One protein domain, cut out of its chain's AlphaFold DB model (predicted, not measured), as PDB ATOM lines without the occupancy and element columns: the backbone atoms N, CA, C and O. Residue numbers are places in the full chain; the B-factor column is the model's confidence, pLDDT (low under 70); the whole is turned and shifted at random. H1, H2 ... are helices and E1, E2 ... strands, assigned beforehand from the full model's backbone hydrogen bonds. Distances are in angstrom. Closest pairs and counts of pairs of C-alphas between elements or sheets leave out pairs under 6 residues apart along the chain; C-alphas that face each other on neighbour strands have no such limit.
ATOM      1  N   VAL A  84     -10.732 -20.596 -45.390       78.75
ATOM      2  CA  VAL A  84     -10.457 -19.983 -46.706       78.75
ATOM      3  C   VAL A  84     -11.113 -20.821 -47.793       78.75
ATOM      4  O   VAL A  84     -11.805 -20.284 -48.652       78.75
ATOM      5  N   ASN A  85     -10.937 -22.141 -47.750       74.56
ATOM      6  CA  ASN A  85     -11.472 -23.026 -48.778       74.56
ATOM      7  C   ASN A  85     -12.985 -23.159 -48.688       74.56
ATOM      8  O   ASN A  85     -13.650 -23.166 -49.722       74.56
ATOM      9  N   SER A  86     -13.556 -23.168 -47.479       76.25
ATOM     10  CA  SER A  86     -15.012 -23.070 -47.335       76.25
ATOM     11  C   SER A  86     -15.540 -21.786 -47.977       76.25
ATOM     12  O   SER A  86     -16.431 -21.847 -48.824       76.25
ATOM     13  N   GLU A  87     -14.966 -20.630 -47.638       77.00
ATOM     14  CA  GLU A  87     -15.342 -19.338 -48.217       77.00
ATOM     15  C   GLU A  87     -15.113 -19.282 -49.729       77.00
ATOM     16  O   GLU A  87     -15.915 -18.676 -50.436       77.00
ATOM     17  N   ALA A  88     -14.062 -19.923 -50.244       76.69
ATOM     18  CA  ALA A  88     -13.777 -20.007 -51.672       76.69
ATOM     19  C   ALA A  88     -14.832 -20.848 -52.403       76.69
ATOM     20  O   ALA A  88     -15.394 -20.386 -53.398       76.69
ATOM     21  N   ILE A  89     -15.164 -22.033 -51.875       73.00
ATOM     22  CA  ILE A  89     -16.220 -22.910 -52.403       73.00
ATOM     23  C   ILE A  89     -17.566 -22.180 -52.379       73.00
ATOM     24  O   ILE A  89     -18.269 -22.138 -53.385       73.00
ATOM     25  N   GLY A  90     -17.898 -21.542 -51.254       73.06
ATOM     26  CA  GLY A  90     -19.120 -20.751 -51.102       73.06
ATOM     27  C   GLY A  90     -19.085 -19.383 -51.790       73.06
ATOM     28  O   GLY A  90     -20.085 -18.668 -51.752       73.06
ATOM     29  N   ARG A  91     -17.954 -18.994 -52.394       83.44
ATOM     30  CA  ARG A  91     -17.692 -17.683 -53.015       83.44
ATOM     31  C   ARG A  91     -18.030 -16.483 -52.113       83.44
ATOM     32  O   ARG A  91     -18.538 -15.466 -52.584       83.44
ATOM     33  N   ALA A  92     -17.734 -16.586 -50.819       83.44
ATOM     34  CA  ALA A  92     -17.943 -15.520 -49.840       83.44
ATOM     35  C   ALA A  92     -16.928 -14.377 -49.992       83.44
ATOM     36  O   ALA A  92     -17.319 -13.212 -49.980       83.44
ATOM     37  N   ALA A  93     -15.647 -14.688 -50.218       87.56
ATOM     38  CA  ALA A  93     -14.596 -13.682 -50.393       87.56
ATOM     39  C   ALA A  93     -14.894 -12.668 -51.525       87.56
ATOM     40  O   ALA A  93     -14.793 -11.465 -51.277       87.56
ATOM     41  N   PRO A  94     -15.343 -13.075 -52.733       86.88
ATOM     42  CA  PRO A  94     -15.798 -12.128 -53.756       86.88
ATOM     43  C   PRO A  94     -16.957 -11.227 -53.301       86.88
ATOM     44  O   PRO A  94     -16.927 -10.022 -53.538       86.88
ATOM     45  N   ALA A  95     -17.956 -11.773 -52.599       83.75
ATOM     46  CA  ALA A  95     -19.060 -10.981 -52.048       83.75
ATOM     47  C   ALA A  95     -18.573  -9.943 -51.017       83.75
ATOM     48  O   ALA A  95     -19.029  -8.797 -51.015       83.75
ATOM     49  N   GLN A  96     -17.604 -10.321 -50.186       92.50
ATOM     50  CA  GLN A  96     -16.962  -9.430 -49.221       92.50
ATOM     51  C   GLN A  96     -16.119  -8.349 -49.900       92.50
ATOM     52  O   GLN A  96     -16.178  -7.191 -49.486       92.50
ATOM     53  N   ALA A  97     -15.407  -8.684 -50.979       90.38
ATOM     54  CA  ALA A  97     -14.647  -7.729 -51.783       90.38
ATOM     55  C   ALA A  97     -15.542  -6.664 -52.448       90.38
ATOM     56  O   ALA A  97     -15.103  -5.537 -52.661       90.38
ATOM     57  N   LEU A  98     -16.816  -6.982 -52.704       88.56
ATOM     58  CA  LEU A  98     -17.837  -6.017 -53.135       88.56
ATOM     59  C   LEU A  98     -18.362  -5.117 -51.989       88.56
ATOM     60  O   LEU A  98     -19.240  -4.286 -52.211       88.56
ATOM     61  N   GLY A  99     -17.850  -5.268 -50.762       91.44
ATOM     62  CA  GLY A  99     -18.229  -4.487 -49.578       91.44
ATOM     63  C   GLY A  99     -19.365  -5.090 -48.744       91.44
ATOM     64  O   GLY A  99     -19.778  -4.501 -47.736       91.44
ATOM     65  N   TYR A 100     -19.880  -6.265 -49.116       90.50
ATOM     66  CA  TYR A 100     -20.950  -6.932 -48.378       90.50
ATOM     67  C   TYR A 100     -20.369  -7.861 -47.326       90.50
ATOM     68  O   TYR A 100     -19.808  -8.904 -47.622       90.50
ATOM     69  N   THR A 101     -20.523  -7.468 -46.068       92.19
ATOM     70  CA  THR A 101     -19.871  -8.131 -44.928       92.19
ATOM     71  C   THR A 101     -20.862  -8.547 -43.841       92.19
ATOM     72  O   THR A 101     -20.460  -8.940 -42.754       92.19
ATOM     73  N   GLY A 102     -22.169  -8.422 -44.091       84.56
ATOM     74  CA  GLY A 102     -23.212  -8.673 -43.087       84.56
ATOM     75  C   GLY A 102     -23.435  -7.521 -42.097       84.56
ATOM     76  O   GLY A 102     -24.206  -7.674 -41.154       84.56
ATOM     77  N   LEU A 103     -22.809  -6.354 -42.307       91.50
ATOM     78  CA  LEU A 103     -22.910  -5.202 -41.401       91.50
ATOM     79  C   LEU A 103     -24.363  -4.809 -41.067       91.50
ATOM     80  O   LEU A 103     -25.169  -4.469 -41.935       91.50
ATOM     81  N   GLY A 104     -24.695  -4.795 -39.778       81.88
ATOM     82  CA  GLY A 104     -26.034  -4.438 -39.305       81.88
ATOM     83  C   GLY A 104     -27.088  -5.528 -39.524       81.88
ATOM     84  O   GLY A 104     -28.282  -5.234 -39.424       81.88
ATOM     85  N   VAL A 105     -26.686  -6.759 -39.840       83.38
ATOM     86  CA  VAL A 105     -27.539  -7.954 -39.786       83.38
ATOM     87  C   VAL A 105     -27.261  -8.704 -38.492       83.38
ATOM     88  O   VAL A 105     -26.112  -8.785 -38.069       83.38
ATOM     89  N   ARG A 106     -28.306  -9.240 -37.856       76.19
ATOM     90  CA  ARG A 106     -28.185 -10.067 -36.653       76.19
ATOM     91  C   ARG A 106     -28.286 -11.533 -37.047       76.19
ATOM     92  O   ARG A 106     -29.264 -11.908 -37.685       76.19
ATOM     93  N   VAL A 107     -27.308 -12.340 -36.660       79.12
ATOM     94  CA  VAL A 107     -27.315 -13.792 -36.874       79.12
ATOM     95  C   VAL A 107     -27.312 -14.464 -35.515       79.12
ATOM     96  O   VAL A 107     -26.450 -14.166 -34.696       79.12
ATOM     97  N   ALA A 108     -28.277 -15.344 -35.263       79.31
ATOM     98  CA  ALA A 108     -28.342 -16.116 -34.030       79.31
ATOM     99  C   ALA A 108     -27.901 -17.560 -34.291       79.31
ATOM    100  O   ALA A 108     -28.403 -18.202 -35.211       79.31
ATOM    101  N   VAL A 109     -26.984 -18.065 -33.470       82.75
ATOM    102  CA  VAL A 109     -26.549 -19.463 -33.470       82.75
ATOM    103  C   VAL A 109     -27.313 -20.206 -32.382       82.75
ATOM    104  O   VAL A 109     -27.167 -19.902 -31.193       82.75
ATOM    105  N   PHE A 110     -28.144 -21.159 -32.801       79.12
ATOM    106  CA  PHE A 110     -28.911 -22.023 -31.911       79.12
ATOM    107  C   PHE A 110     -28.148 -23.323 -31.639       79.12
ATOM    108  O   PHE A 110     -28.339 -24.333 -32.304       79.12
ATOM    109  N   GLU A 111     -27.234 -23.251 -30.679       80.94
ATOM    110  CA  GLU A 111     -26.355 -24.331 -30.219       80.94
ATOM    111  C   GLU A 111     -26.175 -24.206 -28.699       80.94
ATOM    112  O   GLU A 111     -26.689 -23.260 -28.099       80.94
ATOM    113  N   ALA A 112     -25.389 -25.095 -28.079       84.12
ATOM    114  CA  ALA A 112     -24.767 -24.827 -26.778       84.12
ATOM    115  C   ALA A 112     -23.893 -23.553 -26.798       84.12
ATOM    116  O   ALA A 112     -23.710 -22.893 -27.822       84.12
ATOM    117  N   GLY A 113     -23.350 -23.163 -25.643       84.31
ATOM    118  CA  GLY A 113     -22.384 -22.071 -25.591       84.31
ATOM    119  C   GLY A 113     -21.054 -22.469 -26.235       84.31
ATOM    120  O   GLY A 113     -20.644 -23.616 -26.095       84.31
ATOM    121  N   PRO A 114     -20.330 -21.554 -26.900       89.44
ATOM    122  CA  PRO A 114     -18.949 -21.814 -27.297       89.44
ATOM    123  C   PRO A 114     -18.094 -22.189 -26.084       89.44
ATOM    124  O   PRO A 114     -18.199 -21.550 -25.037       89.44
ATOM    125  N   SER A 115     -17.246 -23.204 -26.240       90.81
ATOM    126  CA  SER A 115     -16.258 -23.628 -25.232       90.81
ATOM    127  C   SER A 115     -15.265 -22.531 -24.868       90.81
ATOM    128  O   SER A 115     -14.823 -22.437 -23.728       90.81
ATOM    129  N   ASP A 116     -14.944 -21.689 -25.843       90.56
ATOM    130  CA  ASP A 116     -14.011 -20.582 -25.741       90.56
ATOM    131  C   ASP A 116     -14.486 -19.453 -26.666       90.56
ATOM    132  O   ASP A 116     -14.936 -19.688 -27.792       90.56
ATOM    133  N   LEU A 117     -14.416 -18.223 -26.162       90.75
ATOM    134  CA  LEU A 117     -14.814 -17.010 -26.878       90.75
ATOM    135  C   LEU A 117     -13.628 -16.307 -27.539       90.75
ATOM    136  O   LEU A 117     -13.819 -15.300 -28.217       90.75
ATOM    137  N   THR A 118     -12.408 -16.813 -27.362       92.31
ATOM    138  CA  THR A 118     -11.230 -16.302 -28.055       92.31
ATOM    139  C   THR A 118     -11.500 -16.309 -29.558       92.31
ATOM    140  O   THR A 118     -11.878 -17.332 -30.130       92.31
ATOM    141  N   TYR A 119     -11.342 -15.137 -30.178       94.00
ATOM    142  CA  TYR A 119     -11.619 -14.874 -31.595       94.00
ATOM    143  C   TYR A 119     -13.087 -14.966 -32.038       94.00
ATOM    144  O   TYR A 119     -13.377 -14.935 -33.235       94.00
ATOM    145  N   LEU A 120     -14.025 -14.973 -31.090       90.31
ATOM    146  CA  LEU A 120     -15.448 -14.779 -31.340       90.31
ATOM    147  C   LEU A 120     -15.910 -13.446 -30.745       90.31
ATOM    148  O   LEU A 120     -15.562 -13.089 -29.623       90.31
ATOM    149  N   ALA A 121     -16.734 -12.714 -31.491       90.62
ATOM    150  CA  ALA A 121     -17.314 -11.449 -31.042       90.62
ATOM    151  C   ALA A 121     -18.842 -11.524 -31.107       90.62
ATOM    152  O   ALA A 121     -19.432 -11.291 -32.171       90.62
ATOM    153  N   PHE A 122     -19.456 -11.856 -29.967       86.06
ATOM    154  CA  PHE A 122     -20.908 -11.875 -29.794       86.06
ATOM    155  C   PHE A 122     -21.432 -10.518 -29.323       86.06
ATOM    156  O   PHE A 122     -20.894  -9.914 -28.402       86.06
ATOM    157  N   ASP A 123     -22.536 -10.093 -29.923       87.31
ATOM    158  CA  ASP A 123     -23.298  -8.900 -29.565       87.31
ATOM    159  C   ASP A 123     -24.340  -9.198 -28.471       87.31
ATOM    160  O   ASP A 123     -24.855  -8.282 -27.834       87.31
ATOM    161  N   GLY A 124     -24.660 -10.476 -28.243       80.25
ATOM    162  CA  GLY A 124     -25.542 -10.909 -27.163       80.25
ATOM    163  C   GLY A 124     -25.567 -12.426 -26.973       80.25
ATOM    164  O   GLY A 124     -25.322 -13.197 -27.905       80.25
ATOM    165  N   ARG A 125     -25.875 -12.862 -25.749       82.88
ATOM    166  CA  ARG A 125     -26.002 -14.274 -25.360       82.88
ATOM    167  C   ARG A 125     -27.270 -14.457 -24.525       82.88
ATOM    168  O   ARG A 125     -27.672 -13.528 -23.832       82.88
ATOM    169  N   TYR A 126     -27.915 -15.620 -24.613       71.94
ATOM    170  CA  TYR A 126     -29.143 -15.889 -23.852       71.94
ATOM    171  C   TYR A 126     -28.864 -16.143 -22.359       71.94
ATOM    172  O   TYR A 126     -29.514 -15.546 -21.507       71.94
ATOM    173  N   THR A 127     -27.856 -16.959 -22.031       76.12
ATOM    174  CA  THR A 127     -27.257 -17.027 -20.680       76.12
ATOM    175  C   THR A 127     -25.799 -16.551 -20.667       76.12
ATOM    176  O   THR A 127     -25.072 -16.712 -21.647       76.12
ATOM    177  N   GLU A 128     -25.337 -15.985 -19.553       76.81
ATOM    178  CA  GLU A 128     -23.939 -15.557 -19.390       76.81
ATOM    179  C   GLU A 128     -22.983 -16.734 -19.130       76.81
ATOM    180  O   GLU A 128     -21.779 -16.637 -19.378       76.81
ATOM    181  N   SER A 129     -23.506 -17.875 -18.671       80.62
ATOM    182  CA  SER A 129     -22.710 -19.047 -18.271       80.62
ATOM    183  C   SER A 129     -23.252 -20.353 -18.861       80.62
ATOM    184  O   SER A 129     -23.689 -21.229 -18.115       80.62
ATOM    185  N   PRO A 130     -23.280 -20.500 -20.195       83.88
ATOM    186  CA  PRO A 130     -23.648 -21.769 -20.806       83.88
ATOM    187  C   PRO A 130     -22.540 -22.811 -20.644       83.88
ATOM    188  O   PRO A 130     -21.366 -22.466 -20.489       83.88
ATOM    189  N   GLU A 131     -22.904 -24.082 -20.773       85.38
ATOM    190  CA  GLU A 131     -21.920 -25.147 -20.949       85.38
ATOM    191  C   GLU A 131     -21.127 -24.921 -22.241       85.38
ATOM    192  O   GLU A 131     -21.690 -24.601 -23.293       85.38
ATOM    193  N   GLY A 132     -19.805 -25.051 -22.133       87.25
ATOM    194  CA  GLY A 132     -18.879 -24.828 -23.230       87.25
ATOM    195  C   GLY A 132     -18.839 -26.001 -24.209       87.25
ATOM    196  O   GLY A 132     -18.676 -27.148 -23.802       87.25
ATOM    197  N   ASN A 133     -18.944 -25.710 -25.503       89.75
ATOM    198  CA  ASN A 133     -18.979 -26.691 -26.578       89.75
ATOM    199  C   ASN A 133     -18.160 -26.222 -27.804       89.75
ATOM    200  O   ASN A 133     -18.383 -25.136 -28.347       89.75
ATOM    201  N   ASP A 134     -17.216 -27.054 -28.254       89.12
ATOM    202  CA  ASP A 134     -16.352 -26.782 -29.416       89.12
ATOM    203  C   ASP A 134     -17.124 -26.737 -30.745       89.12
ATOM    204  O   ASP A 134     -16.802 -25.938 -31.624       89.12
ATOM    205  N   HIS A 135     -18.194 -27.527 -30.876       86.62
ATOM    206  CA  HIS A 135     -19.092 -27.483 -32.029       86.62
ATOM    207  C   HIS A 135     -19.752 -26.105 -32.145       86.62
ATOM    208  O   HIS A 135     -19.712 -25.482 -33.204       86.62
ATOM    209  N   ALA A 136     -20.286 -25.576 -31.039       85.69
ATOM    210  CA  ALA A 136     -20.892 -24.246 -31.007       85.69
ATOM    211  C   ALA A 136     -19.881 -23.134 -31.329       85.69
ATOM    212  O   ALA A 136     -20.208 -22.165 -32.024       85.69
ATOM    213  N   ARG A 137     -18.642 -23.289 -30.845       91.00
ATOM    214  CA  ARG A 137     -17.527 -22.382 -31.131       91.00
ATOM    215  C   ARG A 137     -17.201 -22.350 -32.625       91.00
ATOM    216  O   ARG A 137     -17.157 -21.268 -33.209       91.00
ATOM    217  N   LEU A 138     -17.039 -23.512 -33.255       88.38
ATOM    218  CA  LEU A 138     -16.705 -23.610 -34.675       88.38
ATOM    219  C   LEU A 138     -17.850 -23.131 -35.586       88.38
ATOM    220  O   LEU A 138     -17.616 -22.326 -36.483       88.38
ATOM    221  N   THR A 139     -19.093 -23.541 -35.314       88.56
ATOM    222  CA  THR A 139     -20.316 -23.067 -36.002       88.56
ATOM    223  C   THR A 139     -20.394 -21.536 -36.006       88.56
ATOM    224  O   THR A 139     -20.607 -20.904 -37.041       88.56
ATOM    225  N   SER A 140     -20.128 -20.919 -34.852       90.06
ATOM    226  CA  SER A 140     -20.095 -19.461 -34.701       90.06
ATOM    227  C   SER A 140     -18.972 -18.814 -35.519       90.06
ATOM    228  O   SER A 140     -19.202 -17.813 -36.199       90.06
ATOM    229  N   ALA A 141     -17.777 -19.408 -35.502       92.19
ATOM    230  CA  ALA A 141     -16.607 -18.903 -36.214       92.19
ATOM    231  C   ALA A 141     -16.756 -18.939 -37.744       92.19
ATOM    232  O   ALA A 141     -16.253 -18.052 -38.428       92.19
ATOM    233  N   ILE A 142     -17.478 -19.922 -38.293       91.12
ATOM    234  CA  ILE A 142     -17.774 -19.989 -39.737       91.12
ATOM    235  C   ILE A 142     -18.613 -18.789 -40.186       91.12
ATOM    236  O   ILE A 142     -18.420 -18.261 -41.282       91.12
ATOM    237  N   ILE A 143     -19.540 -18.336 -39.337       90.06
ATOM    238  CA  ILE A 143     -20.353 -17.146 -39.607       90.06
ATOM    239  C   ILE A 143     -19.496 -15.887 -39.449       90.06
ATOM    240  O   ILE A 143     -19.508 -15.029 -40.336       90.06
ATOM    241  N   LYS A 144     -18.768 -15.784 -38.329       93.31
ATOM    242  CA  LYS A 144     -17.938 -14.631 -37.971       93.31
ATOM    243  C   LYS A 144     -16.759 -15.055 -37.089       93.31
ATOM    244  O   LYS A 144     -16.943 -15.434 -35.934       93.31
ATOM    245  N   ASN A 145     -15.553 -14.888 -37.616       92.06
ATOM    246  CA  ASN A 145     -14.278 -15.102 -36.941       92.06
ATOM    247  C   ASN A 145     -13.499 -13.778 -36.870       92.06
ATOM    248  O   ASN A 145     -13.343 -13.081 -37.872       92.06
ATOM    249  N   VAL A 146     -12.985 -13.416 -35.695       93.75
ATOM    250  CA  VAL A 146     -12.180 -12.194 -35.514       93.75
ATOM    251  C   VAL A 146     -10.696 -12.479 -35.260       93.75
ATOM    252  O   VAL A 146      -9.966 -11.593 -34.823       93.75
ATOM    253  N   GLU A 147     -10.233 -13.703 -35.535       92.62
ATOM    254  CA  GLU A 147      -8.825 -14.087 -35.398       92.62
ATOM    255  C   GLU A 147      -7.923 -13.242 -36.327       92.62
ATOM    256  O   GLU A 147      -8.144 -13.207 -37.544       92.62
ATOM    257  N   PRO A 148      -6.900 -12.545 -35.792       90.06
ATOM    258  CA  PRO A 148      -6.017 -11.710 -36.601       90.06
ATOM    259  C   PRO A 148      -5.271 -12.505 -37.679       90.06
ATOM    260  O   PRO A 148      -4.631 -13.515 -37.395       90.06
ATOM    261  N   GLY A 149      -5.305 -12.017 -38.921       85.38
ATOM    262  CA  GLY A 149      -4.583 -12.634 -40.040       85.38
ATOM    263  C   GLY A 149      -5.166 -13.969 -40.518       85.38
ATOM    264  O   GLY A 149      -4.488 -14.699 -41.242       85.38
ATOM    265  N   LYS A 150      -6.401 -14.299 -40.121       88.75
ATOM    266  CA  LYS A 150      -7.151 -15.479 -40.570       88.75
ATOM    267  C   LYS A 150      -8.432 -15.072 -41.304       88.75
ATOM    268  O   LYS A 150      -8.818 -13.907 -41.240       88.75
ATOM    269  N   PRO A 151      -9.105 -16.010 -41.998       86.50
ATOM    270  CA  PRO A 151     -10.394 -15.730 -42.622       86.50
ATOM    271  C   PRO A 151     -11.434 -15.349 -41.574       86.50
ATOM    272  O   PRO A 151     -11.467 -15.928 -40.483       86.50
ATOM    273  N   HIS A 152     -12.276 -14.376 -41.917       90.94
ATOM    274  CA  HIS A 152     -13.157 -13.711 -40.963       90.94
ATOM    275  C   HIS A 152     -14.588 -14.277 -40.921       90.94
ATOM    276  O   HIS A 152     -15.444 -13.752 -40.205       90.94
ATOM    277  N   GLY A 153     -14.852 -15.368 -41.641       90.19
ATOM    278  CA  GLY A 153     -16.168 -15.991 -41.739       90.19
ATOM    279  C   GLY A 153     -17.001 -15.370 -42.855       90.19
ATOM    280  O   GLY A 153     -16.686 -14.305 -43.384       90.19
ATOM    281  N   TYR A 154     -18.112 -16.020 -43.203       92.44
ATOM    282  CA  TYR A 154     -18.945 -15.614 -44.342       92.44
ATOM    283  C   TYR A 154     -19.505 -14.190 -44.192       92.44
ATOM    284  O   TYR A 154     -19.585 -13.461 -45.182       92.44
ATOM    285  N   ALA A 155     -19.867 -13.776 -42.975       90.69
ATOM    286  CA  ALA A 155     -20.463 -12.476 -42.669       90.69
ATOM    287  C   ALA A 155     -19.698 -11.770 -41.531       90.69
ATOM    288  O   ALA A 155     -20.217 -11.625 -40.418       90.69
ATOM    289  N   PRO A 156     -18.472 -11.289 -41.799       94.50
ATOM    290  CA  PRO A 156     -17.519 -10.905 -40.756       94.50
ATOM    291  C   PRO A 156     -17.962  -9.700 -39.911       94.50
ATOM    292  O   PRO A 156     -17.542  -9.542 -38.767       94.50
ATOM    293  N   ASN A 157     -18.863  -8.866 -40.437       94.25
ATOM    294  CA  ASN A 157     -19.388  -7.678 -39.764       94.25
ATOM    295  C   ASN A 157     -20.837  -7.845 -39.277       94.25
ATOM    296  O   ASN A 157     -21.463  -6.855 -38.894       94.25
ATOM    297  N   CYS A 158     -21.404  -9.057 -39.297       84.69
ATOM    298  CA  CYS A 158     -22.708  -9.278 -38.675       84.69
ATOM    299  C   CYS A 158     -22.639  -9.120 -37.149       84.69
ATOM    300  O   CYS A 158     -21.585  -9.280 -36.524       84.69
ATOM    301  N   SER A 159     -23.780  -8.807 -36.543       87.06
ATOM    302  CA  SER A 159     -23.954  -8.914 -35.101       87.06
ATOM    303  C   SER A 159     -24.282 -10.362 -34.758       87.06
ATOM    304  O   SER A 159     -25.340 -10.860 -35.153       87.06
ATOM    305  N   LEU A 160     -23.389 -11.043 -34.047       86.88
ATOM    306  CA  LEU A 160     -23.523 -12.471 -33.770       86.88
ATOM    307  C   LEU A 160     -24.166 -12.675 -32.397       86.88
ATOM    308  O   LEU A 160     -23.705 -12.121 -31.405       86.88
ATOM    309  N   TYR A 161     -25.217 -13.481 -32.321       81.94
ATOM    310  CA  TYR A 161     -25.928 -13.810 -31.087       81.94
ATOM    311  C   TYR A 161     -25.827 -15.311 -30.819       81.94
ATOM    312  O   TYR A 161     -25.906 -16.113 -31.746       81.94
ATOM    313  N   SER A 162     -25.676 -15.708 -29.557       81.25
ATOM    314  CA  SER A 162     -25.661 -17.121 -29.152       81.25
ATOM    315  C   SER A 162     -26.882 -17.435 -28.296       81.25
ATOM    316  O   SER A 162     -27.071 -16.828 -27.240       81.25
ATOM    317  N   ALA A 163     -27.712 -18.381 -28.738       70.62
ATOM    318  CA  ALA A 163     -28.857 -18.847 -27.953       70.62
ATOM    319  C   ALA A 163     -28.458 -19.817 -26.829       70.62
ATOM    320  O   ALA A 163     -29.246 -20.012 -25.911       70.62
ATOM    321  N   ASN A 164     -27.263 -20.415 -26.931       72.25
ATOM    322  CA  ASN A 164     -26.566 -21.210 -25.918       72.25
ATOM    323  C   ASN A 164     -27.410 -22.201 -25.087       72.25
ATOM    324  O   ASN A 164     -27.135 -22.422 -23.907       72.25
ATOM    325  N   SER A 165     -28.412 -22.813 -25.720       67.81
ATOM    326  CA  SER A 165     -29.364 -23.755 -25.133       67.81
ATOM    327  C   SER A 165     -29.906 -24.700 -26.208       67.81
ATOM    328  O   SER A 165     -30.168 -24.272 -27.330       67.81
ATOM    329  N   TYR A 166     -30.123 -25.968 -25.843       58.53
ATOM    330  CA  TYR A 166     -30.810 -26.972 -26.670       58.53
ATOM    331  C   TYR A 166     -32.308 -27.106 -26.328       58.53
ATOM    332  O   TYR A 166     -32.955 -28.055 -26.772       58.53
ATOM    333  N   ASP A 167     -32.871 -26.217 -25.497       58.69
ATOM    334  CA  ASP A 167     -34.244 -26.372 -25.001       58.69
ATOM    335  C   ASP A 167     -35.275 -26.386 -26.147       58.69
ATOM    336  O   ASP A 167     -35.405 -25.452 -26.945       58.69
ATOM    337  N   ASN A 168     -36.055 -27.470 -26.178       43.28
ATOM    338  CA  ASN A 168     -37.113 -27.741 -27.140       43.28
ATOM    339  C   ASN A 168     -38.260 -26.720 -27.125       43.28
ATOM    340  O   ASN A 168     -39.040 -26.697 -28.078       43.28
ATOM    341  N   ALA A 169     -38.375 -25.853 -26.111       50.38
ATOM    342  CA  ALA A 169     -39.246 -24.676 -26.182       50.38
ATOM    343  C   ALA A 169     -38.919 -23.767 -27.391       50.38
ATOM    344  O   ALA A 169     -39.806 -23.076 -27.888       50.38
ATOM    345  N   VAL A 170     -37.686 -23.831 -27.913       43.53
ATOM    346  CA  VAL A 170     -37.231 -23.106 -29.113       43.53
ATOM    347  C   VAL A 170     -37.340 -23.947 -30.401       43.53
ATOM    348  O   VAL A 170     -37.397 -23.401 -31.499       43.53
ATOM    349  N   LEU A 171     -37.441 -25.277 -30.290       38.94
ATOM    350  CA  LEU A 171     -37.252 -26.233 -31.396       38.94
ATOM    351  C   LEU A 171     -38.542 -26.888 -31.928       38.94
ATOM    352  O   LEU A 171     -38.484 -27.655 -32.886       38.94
ATOM    353  N   ARG A 172     -39.735 -26.574 -31.394       35.19
ATOM    354  CA  ARG A 172     -41.021 -27.159 -31.860       35.19
ATOM    355  C   ARG A 172     -41.467 -26.742 -33.280       35.19
ATOM    356  O   ARG A 172     -42.631 -26.928 -33.626       35.19
ATOM    357  N   TRP A 173     -40.563 -26.235 -34.115       35.47
ATOM    358  CA  TRP A 173     -40.838 -25.841 -35.501       35.47
ATOM    359  C   TRP A 173     -40.002 -26.586 -36.562       35.47
ATOM    360  O   TRP A 173     -40.371 -26.550 -37.733       35.47
ATOM    361  N   ALA A 174     -38.938 -27.315 -36.200       29.77
ATOM    362  CA  ALA A 174     -38.003 -27.882 -37.180       29.77
ATOM    363  C   ALA A 174     -37.851 -29.412 -37.054       29.77
ATOM    364  O   ALA A 174     -37.134 -29.897 -36.189       29.77
ATOM    365  N   ASP A 175     -38.544 -30.179 -37.905       34.56
ATOM    366  CA  ASP A 175     -37.900 -30.936 -38.999       34.56
ATOM    367  C   ASP A 175     -38.809 -32.038 -39.600       34.56
ATOM    368  O   ASP A 175     -39.323 -32.935 -38.927       34.56
ATOM    369  N   ARG A 176     -38.973 -31.956 -40.923       32.16
ATOM    370  CA  ARG A 176     -38.643 -33.015 -41.888       32.16
ATOM    371  C   ARG A 176     -38.468 -32.321 -43.236       32.16
ATOM    372  O   ARG A 176     -39.451 -31.747 -43.709       32.16
ATOM    373  N   LYS A 177     -37.323 -32.500 -43.903       48.09
ATOM    374  CA  LYS A 177     -37.185 -32.968 -45.308       48.09
ATOM    375  C   LYS A 177     -35.816 -32.602 -45.887       48.09
ATOM    376  O   LYS A 177     -35.164 -31.685 -45.418       48.09
ATOM    377  N   LEU A 178     -35.445 -33.385 -46.901       53.88
ATOM    378  CA  LEU A 178     -34.335 -33.241 -47.850       53.88
ATOM    379  C   LEU A 178     -33.699 -31.835 -47.900       53.88
ATOM    380  O   LEU A 178     -34.441 -30.851 -47.946       53.88
ATOM    381  N   PRO A 179     -32.359 -31.733 -47.961       64.62
ATOM    382  CA  PRO A 179     -31.680 -30.444 -48.007       64.62
ATOM    383  C   PRO A 179     -32.158 -29.628 -49.210       64.62
ATOM    384  O   PRO A 179     -32.243 -30.121 -50.331       64.62
ATOM    385  N   GLU A 180     -32.491 -28.362 -48.972       79.88
ATOM    386  CA  GLU A 180     -32.915 -27.439 -50.032       79.88
ATOM    387  C   GLU A 180     -31.706 -26.833 -50.768       79.88
ATOM    388  O   GLU A 180     -31.822 -26.410 -51.920       79.88
ATOM    389  N   LEU A 181     -30.549 -26.815 -50.099       83.88
ATOM    390  CA  LEU A 181     -29.284 -26.232 -50.536       83.88
ATOM    391  C   LEU A 181     -28.122 -26.934 -49.813       83.88
ATOM    392  O   LEU A 181     -28.214 -27.176 -48.608       83.88
ATOM    393  N   ALA A 182     -27.026 -27.206 -50.518       84.00
ATOM    394  CA  ALA A 182     -25.809 -27.770 -49.937       84.00
ATOM    395  C   ALA A 182     -24.734 -26.692 -49.722       84.00
ATOM    396  O   ALA A 182     -24.638 -25.727 -50.472       84.00
ATOM    397  N   ALA A 183     -23.881 -26.861 -48.714       83.19
ATOM    398  CA  ALA A 183     -22.703 -26.021 -48.485       83.19
ATOM    399  C   ALA A 183     -21.571 -26.870 -47.896       83.19
ATOM    400  O   ALA A 183     -21.827 -27.976 -47.411       83.19
ATOM    401  N   ASN A 184     -20.331 -26.368 -47.911       79.81
ATOM    402  CA  ASN A 184     -19.214 -27.123 -47.350       79.81
ATOM    403  C   ASN A 184     -19.421 -27.364 -45.847       79.81
ATOM    404  O   ASN A 184     -19.540 -26.422 -45.068       79.81
ATOM    405  N   GLY A 185     -19.461 -28.636 -45.466       78.19
ATOM    406  CA  GLY A 185     -19.547 -29.079 -44.079       78.19
ATOM    407  C   GLY A 185     -18.434 -30.045 -43.703       78.19
ATOM    408  O   GLY A 185     -18.508 -30.642 -42.639       78.19
ATOM    409  N   THR A 186     -17.425 -30.236 -44.553       74.56
ATOM    410  CA  THR A 186     -16.349 -31.208 -44.333       74.56
ATOM    411  C   THR A 186     -15.027 -30.482 -44.134       74.56
ATOM    412  O   THR A 186     -14.661 -29.632 -44.944       74.56
ATOM    413  N   GLY A 187     -14.301 -30.827 -43.067       75.69
ATOM    414  CA  GLY A 187     -12.961 -30.294 -42.809       75.69
ATOM    415  C   GLY A 187     -12.942 -28.776 -42.627       75.69
ATOM    416  O   GLY A 187     -11.983 -28.116 -43.022       75.69
ATOM    417  N   VAL A 188     -14.011 -28.209 -42.068       79.38
ATOM    418  CA  VAL A 188     -14.127 -26.763 -41.892       79.38
ATOM    419  C   VAL A 188     -13.276 -26.356 -40.695       79.38
ATOM    420  O   VAL A 188     -13.540 -26.805 -39.578       79.38
ATOM    421  N   THR A 189     -12.253 -25.523 -40.928       85.19
ATOM    422  CA  THR A 189     -11.372 -25.026 -39.858       85.19
ATOM    423  C   THR A 189     -11.594 -23.560 -39.574       85.19
ATOM    424  O   THR A 189     -11.249 -22.731 -40.410       85.19
ATOM    425  N   ALA A 190     -12.045 -23.222 -38.375       81.25
ATOM    426  CA  ALA A 190     -12.064 -21.849 -37.885       81.25
ATOM    427  C   ALA A 190     -11.693 -21.826 -36.397       81.25
ATOM    428  O   ALA A 190     -11.868 -22.824 -35.700       81.25
ATOM    429  N   VAL A 191     -11.132 -20.709 -35.915       86.00
ATOM    430  CA  VAL A 191     -10.662 -20.533 -34.522       86.00
ATOM    431  C   VAL A 191      -9.790 -21.685 -33.992       86.00
ATOM    432  O   VAL A 191      -9.893 -22.101 -32.837       86.00
ATOM    433  N   GLY A 192      -8.927 -22.223 -34.858       84.19
ATOM    434  CA  GLY A 192      -8.011 -23.324 -34.538       84.19
ATOM    435  C   GLY A 192      -8.657 -24.709 -34.402       84.19
ATOM    436  O   GLY A 192      -7.960 -25.653 -34.040       84.19
ATOM    437  N   LEU A 193      -9.955 -24.851 -34.689       83.56
ATOM    438  CA  LEU A 193     -10.682 -26.121 -34.643       83.56
ATOM    439  C   LEU A 193     -11.063 -26.567 -36.050       83.56
ATOM    440  O   LEU A 193     -11.602 -25.762 -36.800       83.56
ATOM    441  N   THR A 194     -10.847 -27.843 -36.375       86.69
ATOM    442  CA  THR A 194     -11.257 -28.472 -37.643       86.69
ATOM    443  C   THR A 194     -12.292 -29.552 -37.364       86.69
ATOM    444  O   THR A 194     -11.999 -30.498 -36.635       86.69
ATOM    445  N   MET A 195     -13.486 -29.452 -37.950       85.00
ATOM    446  CA  MET A 195     -14.522 -30.484 -37.801       85.00
ATOM    447  C   MET A 195     -15.326 -30.685 -39.093       85.00
ATOM    448  O   MET A 195     -15.210 -29.919 -40.051       85.00
ATOM    449  N   SER A 196     -16.153 -31.733 -39.104       76.94
ATOM    450  CA  SER A 196     -17.076 -32.061 -40.195       76.94
ATOM    451  C   SER A 196     -18.485 -32.319 -39.655       76.94
ATOM    452  O   SER A 196     -18.636 -32.883 -38.573       76.94
ATOM    453  N   GLY A 197     -19.513 -31.917 -40.397       75.88
ATOM    454  CA  GLY A 197     -20.916 -31.986 -39.999       75.88
ATOM    455  C   GLY A 197     -21.797 -31.012 -40.786       75.88
ATOM    456  O   GLY A 197     -21.361 -29.936 -41.194       75.88
ATOM    457  N   THR A 198     -23.068 -31.367 -40.968       79.69
ATOM    458  CA  THR A 198     -24.058 -30.526 -41.667       79.69
ATOM    459  C   THR A 198     -24.335 -29.204 -40.945       79.69
ATOM    460  O   THR A 198     -24.708 -28.223 -41.585       79.69
ATOM    461  N   SER A 199     -24.086 -29.128 -39.636       82.94
ATOM    462  CA  SER A 199     -24.162 -27.894 -38.838       82.94
ATOM    463  C   SER A 199     -23.221 -26.795 -39.352       82.94
ATOM    464  O   SER A 199     -23.550 -25.605 -39.327       82.94
ATOM    465  N   PHE A 200     -22.062 -27.185 -39.892       83.94
ATOM    466  CA  PHE A 200     -21.094 -26.258 -40.478       83.94
ATOM    467  C   PHE A 200     -21.560 -25.763 -41.854       83.94
ATOM    468  O   PHE A 200     -21.466 -24.567 -42.138       83.94
ATOM    469  N   SER A 201     -22.191 -26.634 -42.651       81.62
ATOM    470  CA  SER A 201     -22.884 -26.236 -43.885       81.62
ATOM    471  C   SER A 201     -23.999 -25.227 -43.596       81.62
ATOM    472  O   SER A 201     -24.088 -24.190 -44.252       81.62
ATOM    473  N   ALA A 202     -24.832 -25.490 -42.582       87.44
ATOM    474  CA  ALA A 202     -25.910 -24.588 -42.180       87.44
ATOM    475  C   ALA A 202     -25.376 -23.200 -41.775       87.44
ATOM    476  O   ALA A 202     -25.963 -22.178 -42.135       87.44
ATOM    477  N   SER A 203     -24.220 -23.157 -41.108       87.25
ATOM    478  CA  SER A 203     -23.537 -21.915 -40.725       87.25
ATOM    479  C   SER A 203     -23.106 -21.082 -41.936       87.25
ATOM    480  O   SER A 203     -23.325 -19.870 -41.963       87.25
ATOM    481  N   ALA A 204     -22.559 -21.722 -42.973       88.19
ATOM    482  CA  ALA A 204     -22.203 -21.054 -44.225       88.19
ATOM    483  C   ALA A 204     -23.432 -20.458 -44.942       88.19
ATOM    484  O   ALA A 204     -23.398 -19.318 -45.426       88.19
ATOM    485  N   VAL A 205     -24.550 -21.197 -44.973       93.19
ATOM    486  CA  VAL A 205     -25.821 -20.714 -45.543       93.19
ATOM    487  C   VAL A 205     -26.359 -19.523 -44.742       93.19
ATOM    488  O   VAL A 205     -26.732 -18.508 -45.335       93.19
ATOM    489  N   ALA A 206     -26.336 -19.596 -43.408       90.94
ATOM    490  CA  ALA A 206     -26.767 -18.510 -42.529       90.94
ATOM    491  C   ALA A 206     -25.911 -17.242 -42.705       90.94
ATOM    492  O   ALA A 206     -26.451 -16.142 -42.847       90.94
ATOM    493  N   GLY A 207     -24.583 -17.390 -42.775       90.81
ATOM    494  CA  GLY A 207     -23.673 -16.286 -43.080       90.81
ATOM    495  C   GLY A 207     -23.973 -15.652 -44.440       90.81
ATOM    496  O   GLY A 207     -24.057 -14.430 -44.558       90.81
ATOM    497  N   THR A 208     -24.253 -16.463 -45.462       94.31
ATOM    498  CA  THR A 208     -24.631 -15.944 -46.786       94.31
ATOM    499  C   THR A 208     -25.967 -15.206 -46.761       94.31
ATOM    500  O   THR A 208     -26.068 -14.124 -47.335       94.31
ATOM    501  N   ALA A 209     -26.980 -15.710 -46.052       94.69
ATOM    502  CA  ALA A 209     -28.247 -14.995 -45.880       94.69
ATOM    503  C   ALA A 209     -28.030 -13.596 -45.273       94.69
ATOM    504  O   ALA A 209     -28.652 -12.623 -45.713       94.69
ATOM    505  N   ALA A 210     -27.089 -13.464 -44.331       92.38
ATOM    506  CA  ALA A 210     -26.719 -12.172 -43.768       92.38
ATOM    507  C   ALA A 210     -26.047 -11.236 -44.786       92.38
ATOM    508  O   ALA A 210     -26.305 -10.030 -44.776       92.38
ATOM    509  N   LEU A 211     -25.244 -11.762 -45.717       94.88
ATOM    510  CA  LEU A 211     -24.734 -10.974 -46.843       94.88
ATOM    511  C   LEU A 211     -25.880 -10.424 -47.699       94.88
ATOM    512  O   LEU A 211     -25.910  -9.225 -47.975       94.88
ATOM    513  N   LEU A 212     -26.869 -11.252 -48.046       95.81
ATOM    514  CA  LEU A 212     -28.020 -10.829 -48.855       95.81
ATOM    515  C   LEU A 212     -28.832  -9.723 -48.167       95.81
ATOM    516  O   LEU A 212     -29.146  -8.700 -48.776       95.81
ATOM    517  N   GLN A 213     -29.111  -9.880 -46.872       94.75
ATOM    518  CA  GLN A 213     -29.821  -8.871 -46.079       94.75
ATOM    519  C   GLN A 213     -29.046  -7.558 -45.935       94.75
ATOM    520  O   GLN A 213     -29.651  -6.500 -45.731       94.75
ATOM    521  N   ARG A 214     -27.712  -7.600 -46.045       95.25
ATOM    522  CA  ARG A 214     -26.883  -6.395 -46.123       95.25
ATOM    523  C   ARG A 214     -26.999  -5.718 -47.485       95.25
ATOM    524  O   ARG A 214     -27.054  -4.491 -47.519       95.25
ATOM    525  N   VAL A 215     -27.018  -6.486 -48.575       95.94
ATOM    526  CA  VAL A 215     -27.138  -5.954 -49.943       95.94
ATOM    527  C   VAL A 215     -28.426  -5.159 -50.106       95.94
ATOM    528  O   VAL A 215     -28.397  -4.039 -50.613       95.94
ATOM    529  N   ASN A 216     -29.551  -5.714 -49.649       95.62
ATOM    530  CA  ASN A 216     -30.839  -5.042 -49.724       95.62
ATOM    531  C   ASN A 216     -31.615  -5.200 -48.416       95.62
ATOM    532  O   ASN A 216     -32.090  -6.284 -48.087       95.62
ATOM    533  N   LEU A 217     -31.804  -4.091 -47.696       94.25
ATOM    534  CA  LEU A 217     -32.453  -4.090 -46.380       94.25
ATOM    535  C   LEU A 217     -33.905  -4.587 -46.409       94.25
ATOM    536  O   LEU A 217     -34.396  -5.036 -45.377       94.25
ATOM    537  N   THR A 218     -34.571  -4.559 -47.570       94.19
ATOM    538  CA  THR A 218     -35.897  -5.168 -47.744       94.19
ATOM    539  C   THR A 218     -35.866  -6.643 -47.342       94.19
ATOM    540  O   THR A 218     -36.756  -7.103 -46.638       94.19
ATOM    541  N   LEU A 219     -34.804  -7.370 -47.699       92.88
ATOM    542  CA  LEU A 219     -34.666  -8.802 -47.428       92.88
ATOM    543  C   LEU A 219     -34.631  -9.142 -45.927       92.88
ATOM    544  O   LEU A 219     -34.909 -10.276 -45.556       92.88
ATOM    545  N   LYS A 220     -34.376  -8.169 -45.038       91.69
ATOM    546  CA  LYS A 220     -34.516  -8.369 -43.582       91.69
ATOM    547  C   LYS A 220     -35.952  -8.666 -43.155       91.69
ATOM    548  O   LYS A 220     -36.155  -9.319 -42.141       91.69
ATOM    549  N   SER A 221     -36.930  -8.138 -43.893       90.38
ATOM    550  CA  SER A 221     -38.364  -8.330 -43.624       90.38
ATOM    551  C   SER A 221     -38.991  -9.415 -44.502       90.38
ATOM    552  O   SER A 221     -40.186  -9.655 -44.391       90.38
ATOM    553  N   TRP A 222     -38.198 -10.035 -45.383       89.94
ATOM    554  CA  TRP A 222     -38.651 -11.010 -46.375       89.94
ATOM    555  C   TRP A 222     -37.686 -12.201 -46.407       89.94
ATOM    556  O   TRP A 222     -36.878 -12.317 -47.336       89.94
ATOM    557  N   PRO A 223     -37.715 -13.074 -45.382       85.31
ATOM    558  CA  PRO A 223     -36.865 -14.262 -45.336       85.31
ATOM    559  C   PRO A 223     -37.120 -15.219 -46.513       85.31
ATOM    560  O   PRO A 223     -36.188 -15.880 -46.971       85.31
ATOM    561  N   GLU A 224     -38.328 -15.229 -47.082       86.06
ATOM    562  CA  GLU A 224     -38.657 -15.934 -48.327       86.06
ATOM    563  C   GLU A 224     -37.842 -15.368 -49.497       86.06
ATOM    564  O   GLU A 224     -37.342 -16.122 -50.325       86.06
ATOM    565  N   GLY A 225     -37.624 -14.047 -49.522       90.50
ATOM    566  CA  GLY A 225     -36.727 -13.367 -50.458       90.50
ATOM    567  C   GLY A 225     -35.302 -13.897 -50.380       90.50
ATOM    568  O   GLY A 225     -34.723 -14.283 -51.395       90.50
ATOM    569  N   CYS A 226     -34.749 -13.983 -49.166       93.31
ATOM    570  CA  CYS A 226     -33.427 -14.573 -48.945       93.31
ATOM    571  C   CYS A 226     -33.374 -16.023 -49.429       93.31
ATOM    572  O   CYS A 226     -32.438 -16.394 -50.134       93.31
ATOM    573  N   LYS A 227     -34.384 -16.826 -49.081       91.19
ATOM    574  CA  LYS A 227     -34.473 -18.229 -49.484       91.19
ATOM    575  C   LYS A 227     -34.526 -18.376 -51.005       91.19
ATOM    576  O   LYS A 227     -33.714 -19.107 -51.559       91.19
ATOM    577  N   ALA A 228     -35.414 -17.655 -51.691       90.75
ATOM    578  CA  ALA A 228     -35.522 -17.708 -53.148       90.75
ATOM    579  C   ALA A 228     -34.188 -17.360 -53.824       90.75
ATOM    580  O   ALA A 228     -33.770 -18.072 -54.734       90.75
ATOM    581  N   ILE A 229     -33.495 -16.320 -53.343       93.94
ATOM    582  CA  ILE A 229     -32.182 -15.919 -53.869       93.94
ATOM    583  C   ILE A 229     -31.133 -17.005 -53.629       93.94
ATOM    584  O   ILE A 229     -30.425 -17.346 -54.568       93.94
ATOM    585  N   LEU A 230     -31.043 -17.570 -52.420       93.62
ATOM    586  CA  LEU A 230     -30.091 -18.642 -52.096       93.62
ATOM    587  C   LEU A 230     -30.288 -19.878 -52.983       93.62
ATOM    588  O   LEU A 230     -29.318 -20.469 -53.452       93.62
ATOM    589  N   LEU A 231     -31.543 -20.255 -53.235       90.19
ATOM    590  CA  LEU A 231     -31.860 -21.376 -54.112       90.19
ATOM    591  C   LEU A 231     -31.531 -21.026 -55.568       90.19
ATOM    592  O   LEU A 231     -30.873 -21.809 -56.246       90.19
ATOM    593  N   ALA A 232     -31.954 -19.860 -56.068       90.50
ATOM    594  CA  ALA A 232     -31.700 -19.446 -57.451       90.50
ATOM    595  C   ALA A 232     -30.205 -19.257 -57.741       90.50
ATOM    596  O   ALA A 232     -29.756 -19.552 -58.847       90.50
ATOM    597  N   SER A 233     -29.437 -18.800 -56.748       92.19
ATOM    598  CA  SER A 233     -28.003 -18.564 -56.880       92.19
ATOM    599  C   SER A 233     -27.162 -19.824 -56.774       92.19
ATOM    600  O   SER A 233     -25.985 -19.770 -57.129       92.19
TER     601      SER A 233
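What this domain is: This is residues 84 to 233 of the 400 residues of an uncharacterized protein of Neosartorya fischeri (strain ATCC 1020 / DSM 3700 / CBS 544.65 / FGSC A1164 / JCM 1740 / NRRL 181 / WB 181) (UniProt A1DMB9). A small sheet of three parallel strands, E1, E3 and E2, has helices H3 and H4 packed on one face and no helix on the other, with the long H4 at its E1 edge. The small hairpin E4 and E5 packs on H3 on the side away from that sheet, H1 and H2 lie beside E4 and H4, H5 and H6 cluster at the last part of H4, and residues 172 to 178 of a long loop stick out. The printed part has 150 residues, with six named helices and five named strands in the order H1 H2 E1 E2 H3 E3 E4 E5 H4 H5 H6. The class is mixed, helices and strands, though under half of the residues, 74, are in named elements. The whole is compact, with a radius of gyration of the C-alphas of 14.5 A and spans of 40 by 38 by 28 A.

Where its parts are: H1, residues 84 to 89, begins at C-alpha 84 at (-10.457, -19.983, -46.706), and H2 is residues 92 to 97. E1, residues 106 to 109, spans 10.1 A; E2 is residues 122 to 125. H3, residues 134 to 143, spans 14.6 A, and E3, residues 159 to 162, 10.3 A. E4 is residues 188 to 190 and E5 193 to 195. H4, residues 198 to 215, spans 26.1 A from C-alpha 198 at (-24.058, -30.526, -41.667). H5 is residues 217 to 221; H6, residues 223 to 233, spans 15.2 A and ends at C-alpha 233 at (-28.003, -18.564, -56.880).

How they stand to each other: In the sheet E1 E3 E2, N 107 and O 159 are 2.9 A apart, and N 123 and O 160 2.8 A, within hydrogen-bond range. E2, H3 and E3 form a strand-helix-strand unit, two parallel neighbour strands with a helix between, with a left-handed crossover. H3 and H4 are on one face, two layers of sheet and helices; H3 has a height over the sheet of 9.6 A. H4, the hub, touches H3 with residues 199 to 207 alone, closest at the C-alphas of Ile 143 and Gly 207, 4.9 A, at a shallow tilt of 29 degrees, the same way. H4 touches H6, about perpendicular at 75 degrees, closest at the C-alphas of Ala 209 and Cys 226, 6.0 A. H4 and H5 only just touch, only at the corner, with 3 pairs of C-alphas within 8 A, the closest Gln 213 and Leu 219, 5.0 A. In the antiparallel hairpin E4 and E5, N 190 and O 193 are 3.0 A apart; the closest C-alphas of H3 and E4 are Ala 141 and Ala 190, 5.7 A. H1 and H4 are near each other; H2 and H4 are close but not clearly touching, closest at the C-alphas of Ala 92 and Thr 208, 7.4 A. Every O i to N i+4 pair is within hydrogen-bond range in H1, H2, H4 and H6; in H3 5 of 6 are, and in H5 0 of 1, beside 2 of 2 O i to N i+3 pairs.

The domain as a whole: The C-alphas farthest apart are those of Ser 129 and Ala 232, 40.2 A, and the printed part has no cut. The links E1 to E2, H3 to E3 and E3 to E4 are long, with 12, 15 and 25 residues. Residues 172 to 178 stand free, and pLDDT is under 70 at residues 165 to 179, against a mean of 82.4 for the printed part.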